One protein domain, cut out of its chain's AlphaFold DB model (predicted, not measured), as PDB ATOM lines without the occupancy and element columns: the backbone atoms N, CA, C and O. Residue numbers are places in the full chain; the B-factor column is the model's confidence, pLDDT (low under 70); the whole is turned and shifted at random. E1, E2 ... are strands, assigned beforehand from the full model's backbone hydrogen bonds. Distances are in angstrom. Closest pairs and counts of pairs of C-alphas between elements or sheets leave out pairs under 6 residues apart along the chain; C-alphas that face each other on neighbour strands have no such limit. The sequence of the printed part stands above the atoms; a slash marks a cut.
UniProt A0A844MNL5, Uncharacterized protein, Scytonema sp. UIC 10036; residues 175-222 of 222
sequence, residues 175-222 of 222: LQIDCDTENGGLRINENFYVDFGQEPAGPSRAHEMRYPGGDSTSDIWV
ATOM      1  N   LEU A 175     -19.009  -7.095 -34.107       82.38
ATOM      2  CA  LEU A 175     -20.026  -7.139 -35.152       82.38
ATOM      3  C   LEU A 175     -20.971  -5.952 -34.993       82.38
ATOM      4  O   LEU A 175     -21.278  -5.538 -33.874       82.38
ATOM      5  N   GLN A 176     -21.477  -5.442 -36.112       85.69
ATOM      6  CA  GLN A 176     -22.582  -4.490 -36.105       85.69
ATOM      7  C   GLN A 176     -23.887  -5.217 -36.422       85.69
ATOM      8  O   GLN A 176     -23.966  -6.013 -37.358       85.69
ATOM      9  N   ILE A 177     -24.916  -4.916 -35.637       89.00
ATOM     10  CA  ILE A 177     -26.283  -5.365 -35.880       89.00
ATOM     11  C   ILE A 177     -27.090  -4.142 -36.303       89.00
ATOM     12  O   ILE A 177     -27.180  -3.165 -35.558       89.00
ATOM     13  N   ASP A 178     -27.676  -4.203 -37.494       89.69
ATOM     14  CA  ASP A 178     -28.664  -3.233 -37.936       89.69
ATOM     15  C   ASP A 178     -29.989  -3.537 -37.232       89.69
ATOM     16  O   ASP A 178     -30.561  -4.625 -37.381       89.69
ATOM     17  N   CYS A 179     -30.490  -2.557 -36.488       91.88
ATOM     18  CA  CYS A 179     -31.812  -2.593 -35.881       91.88
ATOM     19  C   CYS A 179     -32.813  -1.886 -36.800       91.88
ATOM     20  O   CYS A 179     -32.707  -0.675 -36.997       91.88
ATOM     21  N   ASP A 180     -33.799  -2.612 -37.334       91.62
ATOM     22  CA  ASP A 180     -34.926  -1.994 -38.042       91.62
ATOM     23  C   ASP A 180     -35.921  -1.465 -37.003       91.62
ATOM     24  O   ASP A 180     -36.664  -2.223 -36.374       91.62
ATOM     25  N   THR A 181     -35.903  -0.153 -36.788       93.44
ATOM     26  CA  THR A 181     -36.769   0.520 -35.816       93.44
ATOM     27  C   THR A 181     -38.160   0.841 -36.363       93.44
ATOM     28  O   THR A 181     -39.029   1.221 -35.581       93.44
ATOM     29  N   GLU A 182     -38.395   0.679 -37.668       94.25
ATOM     30  CA  GLU A 182     -39.686   0.956 -38.304       94.25
ATOM     31  C   GLU A 182     -40.558  -0.301 -38.363       94.25
ATOM     32  O   GLU A 182     -41.716  -0.276 -37.944       94.25
ATOM     33  N   ASN A 183     -39.999  -1.411 -38.851       94.75
ATOM     34  CA  ASN A 183     -40.724  -2.671 -39.045       94.75
ATOM     35  C   ASN A 183     -40.429  -3.704 -37.950       94.75
ATOM     36  O   ASN A 183     -41.131  -4.712 -37.845       94.75
ATOM     37  N   GLY A 184     -39.411  -3.446 -37.126       86.88
ATOM     38  CA  GLY A 184     -38.897  -4.396 -36.151       86.88
ATOM     39  C   GLY A 184     -38.002  -5.451 -36.799       86.88
ATOM     40  O   GLY A 184     -38.275  -5.972 -37.879       86.88
ATOM     41  N   GLY A 185     -36.926  -5.806 -36.104       89.12
ATOM     42  CA  GLY A 185     -36.007  -6.853 -36.532       89.12
ATOM     43  C   GLY A 185     -34.551  -6.477 -36.301       89.12
ATOM     44  O   GLY A 185     -34.208  -5.311 -36.113       89.12
ATOM     45  N   LEU A 186     -33.703  -7.499 -36.310       87.69
ATOM     46  CA  LEU A 186     -32.256  -7.382 -36.210       87.69
ATOM     47  C   LEU A 186     -31.644  -8.138 -37.385       87.69
ATOM     48  O   LEU A 186     -32.049  -9.269 -37.666       87.69
ATOM     49  N   ARG A 187     -30.656  -7.544 -38.048       86.81
ATOM     50  CA  ARG A 187     -29.816  -8.244 -39.028       86.81
ATOM     51  C   ARG A 187     -28.353  -7.911 -38.784       86.81
ATOM     52  O   ARG A 187     -28.032  -6.803 -38.373       86.81
ATOM     53  N   ILE A 188     -27.462  -8.855 -39.049       85.31
ATOM     54  CA  ILE A 188     -26.023  -8.587 -39.006       85.31
ATOM     55  C   ILE A 188     -25.665  -7.717 -40.219       85.31
ATOM     56  O   ILE A 188     -26.111  -8.004 -41.330       85.31
ATOM     57  N   ASN A 189     -24.878  -6.659 -40.019       86.81
ATOM     58  CA  ASN A 189     -24.302  -5.899 -41.124       86.81
ATOM     59  C   ASN A 189     -23.079  -6.649 -41.668       86.81
ATOM     60  O   ASN A 189     -21.989  -6.565 -41.109       86.81
ATOM     61  N   GLU A 190     -23.251  -7.345 -42.790       85.00
ATOM     62  CA  GLU A 190     -22.192  -8.129 -43.443       85.00
ATOM     63  C   GLU A 190     -21.004  -7.282 -43.942       85.00
ATOM     64  O   GLU A 190     -19.955  -7.828 -44.271       85.00
ATOM     65  N   ASN A 191     -21.136  -5.949 -43.979       90.12
ATOM     66  CA  ASN A 191     -20.061  -5.040 -44.388       90.12
ATOM     67  C   ASN A 191     -19.224  -4.507 -43.214       90.12
ATOM     68  O   ASN A 191     -18.245  -3.800 -43.453       90.12
ATOM     69  N   PHE A 192     -19.608  -4.780 -41.962       82.44
ATOM     70  CA  PHE A 192     -18.892  -4.295 -40.785       82.44
ATOM     71  C   PHE A 192     -18.466  -5.456 -39.891       82.44
ATOM     72  O   PHE A 192     -19.279  -6.107 -39.233       82.44
ATOM     73  N   TYR A 193     -17.157  -5.671 -39.850       81.12
ATOM     74  CA  TYR A 193     -16.519  -6.727 -39.087       81.12
ATOM     75  C   TYR A 193     -15.122  -6.261 -38.681       81.12
ATOM     76  O   TYR A 193     -14.341  -5.832 -39.535       81.12
ATOM     77  N   VAL A 194     -14.817  -6.329 -37.386       81.19
ATOM     78  CA  VAL A 194     -13.468  -6.066 -36.870       81.19
ATOM     79  C   VAL A 194     -12.981  -7.296 -36.119       81.19
ATOM     80  O   VAL A 194     -13.593  -7.723 -35.136       81.19
ATOM     81  N   ASP A 195     -11.875  -7.849 -36.609       76.69
ATOM     82  CA  ASP A 195     -11.226  -9.036 -36.067       76.69
ATOM     83  C   ASP A 195     -10.182  -8.649 -35.017       76.69
ATOM     84  O   ASP A 195      -9.115  -8.139 -35.359       76.69
ATOM     85  N   PHE A 196     -10.477  -8.906 -33.741       75.75
ATOM     86  CA  PHE A 196      -9.515  -8.693 -32.657       75.75
ATOM     87  C   PHE A 196      -8.639  -9.928 -32.393       75.75
ATOM     88  O   PHE A 196      -7.761  -9.886 -31.534       75.75
ATOM     89  N   GLY A 197      -8.838 -11.029 -33.124       68.44
ATOM     90  CA  GLY A 197      -7.999 -12.225 -33.065       68.44
ATOM     91  C   GLY A 197      -6.590 -12.014 -33.627       68.44
ATOM     92  O   GLY A 197      -5.653 -12.676 -33.190       68.44
ATOM     93  N   GLN A 198      -6.415 -11.057 -34.542       71.69
ATOM     94  CA  GLN A 198      -5.144 -10.776 -35.231       71.69
ATOM     95  C   GLN A 198      -4.352  -9.603 -34.629       71.69
ATOM     96  O   GLN A 198      -3.496  -9.014 -35.293       71.69
ATOM     97  N   GLU A 199      -4.639  -9.225 -33.385       80.12
ATOM     98  CA  GLU A 199      -3.962  -8.099 -32.747       80.12
ATOM     99  C   GLU A 199      -2.452  -8.361 -32.553       80.12
ATOM    100  O   GLU A 199      -2.041  -9.502 -32.318       80.12
ATOM    101  N   PRO A 200      -1.584  -7.329 -32.622       80.50
ATOM    102  CA  PRO A 200      -0.127  -7.515 -32.682       80.50
ATOM    103  C   PRO A 200       0.501  -8.241 -31.482       80.50
ATOM    104  O   PRO A 200       1.622  -8.739 -31.582       80.50
ATOM    105  N   ALA A 201      -0.193  -8.276 -30.343       75.56
ATOM    106  CA  ALA A 201       0.237  -8.951 -29.118       75.56
ATOM    107  C   ALA A 201      -0.449 -10.319 -28.902       75.56
ATOM    108  O   ALA A 201      -0.291 -10.918 -27.839       75.56
ATOM    109  N   GLY A 202      -1.187 -10.807 -29.902       59.16
ATOM    110  CA  GLY A 202      -2.072 -11.967 -29.817       59.16
ATOM    111  C   GLY A 202      -3.549 -11.562 -29.716       59.16
ATOM    112  O   GLY A 202      -3.845 -10.374 -29.572       59.16
ATOM    113  N   PRO A 203      -4.474 -12.538 -29.783       63.94
ATOM    114  CA  PRO A 203      -5.909 -12.287 -29.732       63.94
ATOM    115  C   PRO A 203      -6.311 -11.397 -28.553       63.94
ATOM    116  O   PRO A 203      -5.908 -11.637 -27.415       63.94
ATOM    117  N   SER A 204      -7.129 -10.381 -28.820       66.50
ATOM    118  CA  SER A 204      -7.640  -9.457 -27.810       66.50
ATOM    119  C   SER A 204      -9.166  -9.347 -27.858       66.50
ATOM    120  O   SER A 204      -9.844 -10.017 -28.648       66.50
ATOM    121  N   ARG A 205      -9.721  -8.522 -26.965       66.00
ATOM    122  CA  ARG A 205     -11.158  -8.286 -26.871       66.00
ATOM    123  C   ARG A 205     -11.549  -6.834 -26.981       66.00
ATOM    124  O   ARG A 205     -11.122  -6.009 -26.175       66.00
ATOM    125  N   ALA A 206     -12.494  -6.581 -27.878       72.12
ATOM    126  CA  ALA A 206     -13.357  -5.420 -27.769       72.12
ATOM    127  C   ALA A 206     -14.278  -5.586 -26.554       72.12
ATOM    128  O   ALA A 206     -14.877  -6.643 -26.360       72.12
ATOM    129  N   HIS A 207     -14.371  -4.546 -25.729       69.19
ATOM    130  CA  HIS A 207     -15.176  -4.559 -24.511       69.19
ATOM    131  C   HIS A 207     -16.203  -3.428 -24.535       69.19
ATOM    132  O   HIS A 207     -17.379  -3.656 -24.795       69.19
ATOM    133  N   GLU A 208     -15.762  -2.199 -24.276       72.12
ATOM    134  CA  GLU A 208     -16.600  -1.006 -24.359       72.12
ATOM    135  C   GLU A 208     -16.314  -0.259 -25.663       72.12
ATOM    136  O   GLU A 208     -15.173  -0.204 -26.127       72.12
ATOM    137  N   MET A 209     -17.355   0.324 -26.251       81.56
ATOM    138  CA  MET A 209     -17.245   1.188 -27.419       81.56
ATOM    139  C   MET A 209     -17.854   2.552 -27.113       81.56
ATOM    140  O   MET A 209     -18.846   2.645 -26.394       81.56
ATOM    141  N   ARG A 210     -17.262   3.605 -27.677       79.50
ATOM    142  CA  ARG A 210     -17.772   4.975 -27.613       79.50
ATOM    143  C   ARG A 210     -17.846   5.543 -29.013       79.50
ATOM    144  O   ARG A 210     -16.853   5.510 -29.744       79.50
ATOM    145  N   TYR A 211     -18.994   6.097 -29.382       82.50
ATOM    146  CA  TYR A 211     -19.038   6.952 -30.562       82.50
ATOM    147  C   TYR A 211     -18.435   8.316 -30.204       82.50
ATOM    148  O   TYR A 211     -18.763   8.860 -29.151       82.50
ATOM    149  N   PRO A 212     -17.590   8.921 -31.064       88.12
ATOM    150  CA  PRO A 212     -16.997  10.231 -30.776       88.12
ATOM    151  C   PRO A 212     -18.011  11.353 -30.504       88.12
ATOM    152  O   PRO A 212     -17.656  12.356 -29.895       88.12
ATOM    153  N   GLY A 213     -19.255  11.198 -30.968       91.38
ATOM    154  CA  GLY A 213     -20.355  12.139 -30.740       91.38
ATOM    155  C   GLY A 213     -21.293  11.783 -29.583       91.38
ATOM    156  O   GLY A 213     -22.310  12.455 -29.448       91.38
ATOM    157  N   GLY A 214     -20.986  10.750 -28.794       83.06
ATOM    158  CA  GLY A 214     -21.884  10.190 -27.780       83.06
ATOM    159  C   GLY A 214     -22.715   9.009 -28.299       83.06
ATOM    160  O   GLY A 214     -22.968   8.863 -29.496       83.06
ATOM    161  N   ASP A 215     -23.103   8.128 -27.383       88.12
ATOM    162  CA  ASP A 215     -23.858   6.896 -27.586       88.12
ATOM    163  C   ASP A 215     -24.941   6.729 -26.504       88.12
ATOM    164  O   ASP A 215     -25.016   7.483 -25.533       88.12
ATOM    165  N   SER A 216     -25.813   5.728 -26.648       84.06
ATOM    166  CA  SER A 216     -26.963   5.527 -25.751       84.06
ATOM    167  C   SER A 216     -26.600   5.225 -24.291       84.06
ATOM    168  O   SER A 216     -27.499   5.100 -23.462       84.06
ATOM    169  N   THR A 217     -25.314   5.070 -23.970       75.06
ATOM    170  CA  THR A 217     -24.810   4.780 -22.624       75.06
ATOM    171  C   THR A 217     -23.819   5.825 -22.102       75.06
ATOM    172  O   THR A 217     -23.313   5.656 -20.993       75.06
ATOM    173  N   SER A 218     -23.513   6.883 -22.865       78.88
ATOM    174  CA  SER A 218     -22.583   7.941 -22.431       78.88
ATOM    175  C   SER A 218     -23.266   9.181 -21.856       78.88
ATOM    176  O   SER A 218     -22.647   9.894 -21.069       78.88
ATOM    177  N   ASP A 219     -24.520   9.445 -22.228       82.88
ATOM    178  CA  ASP A 219     -25.173  10.734 -21.987       82.88
ATOM    179  C   ASP A 219     -26.300  10.645 -20.945       82.88
ATOM    180  O   ASP A 219     -27.147   9.750 -20.979       82.88
ATOM    181  N   ILE A 220     -26.330  11.614 -20.024       79.19
ATOM    182  CA  ILE A 220     -27.389  11.793 -19.019       79.19
ATOM    183  C   ILE A 220     -28.139  13.086 -19.337       79.19
ATOM    184  O   ILE A 220     -27.535  14.153 -19.439       79.19
ATOM    185  N   TRP A 221     -29.460  12.990 -19.438       79.12
ATOM    186  CA  TRP A 221     -30.349  14.119 -19.705       79.12
ATOM    187  C   TRP A 221     -30.991  14.582 -18.393       79.12
ATOM    188  O   TRP A 221     -31.530  13.753 -17.656       79.12
ATOM    189  N   VAL A 222     -30.919  15.882 -18.097       73.19
ATOM    190  CA  VAL A 222     -31.518  16.519 -16.906       73.19
ATOM    191  C   VAL A 222     -32.566  17.532 -17.335       73.19
ATOM    192  O   VAL A 222     -32.280  18.285 -18.293       73.19
TER     193      VAL A 222
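AT A GLANCE: This is residues 175 to 222 of the 222 residues of an uncharacterized protein of Scytonema sp. UIC 10036 (UniProt A0A844MNL5). What is the shape? There is little regular structure: a hairpin of strands E1 and E2 leads into a long tail, residues 196 to 222, that folds back near Pro 200 and runs off to Val 222. How much is regular? Of 48 printed residues, 15 are in the two antiparallel strands; the class is all strand. How spread is it? It is only just extended, close to loose, with radius of gyration 14.7 A, and flat, spanning 41 by 31 by 14 A.

HOW THE PARTS SIT: How do the strands pair? E1, residues 175 to 179, and E2, residues 186 to 195, form an antiparallel hairpin, 158 degrees between directions, with N 178 and O 187 within hydrogen-bond range at 2.8 A. Is E2 straight? It bends by 78 degrees at residue 191.

IN THESE COORDINATES: Where does E1 begin? C-alpha 175 is at (-20.026, -7.139, -35.152); E1 is 12.7 A long from first to last C-alpha. Where does E2 end? C-alpha 195 is at (-11.226, -9.036, -36.067); E2 is 21.1 A long.

THE WHOLE: Which C-alphas are farthest apart? Those of Gly 202 and Val 222, 43.0 A. Is anything cut or uncertain? The printed part has no cut; pLDDT is under 70 at residues 197, 202 to 205 and 207.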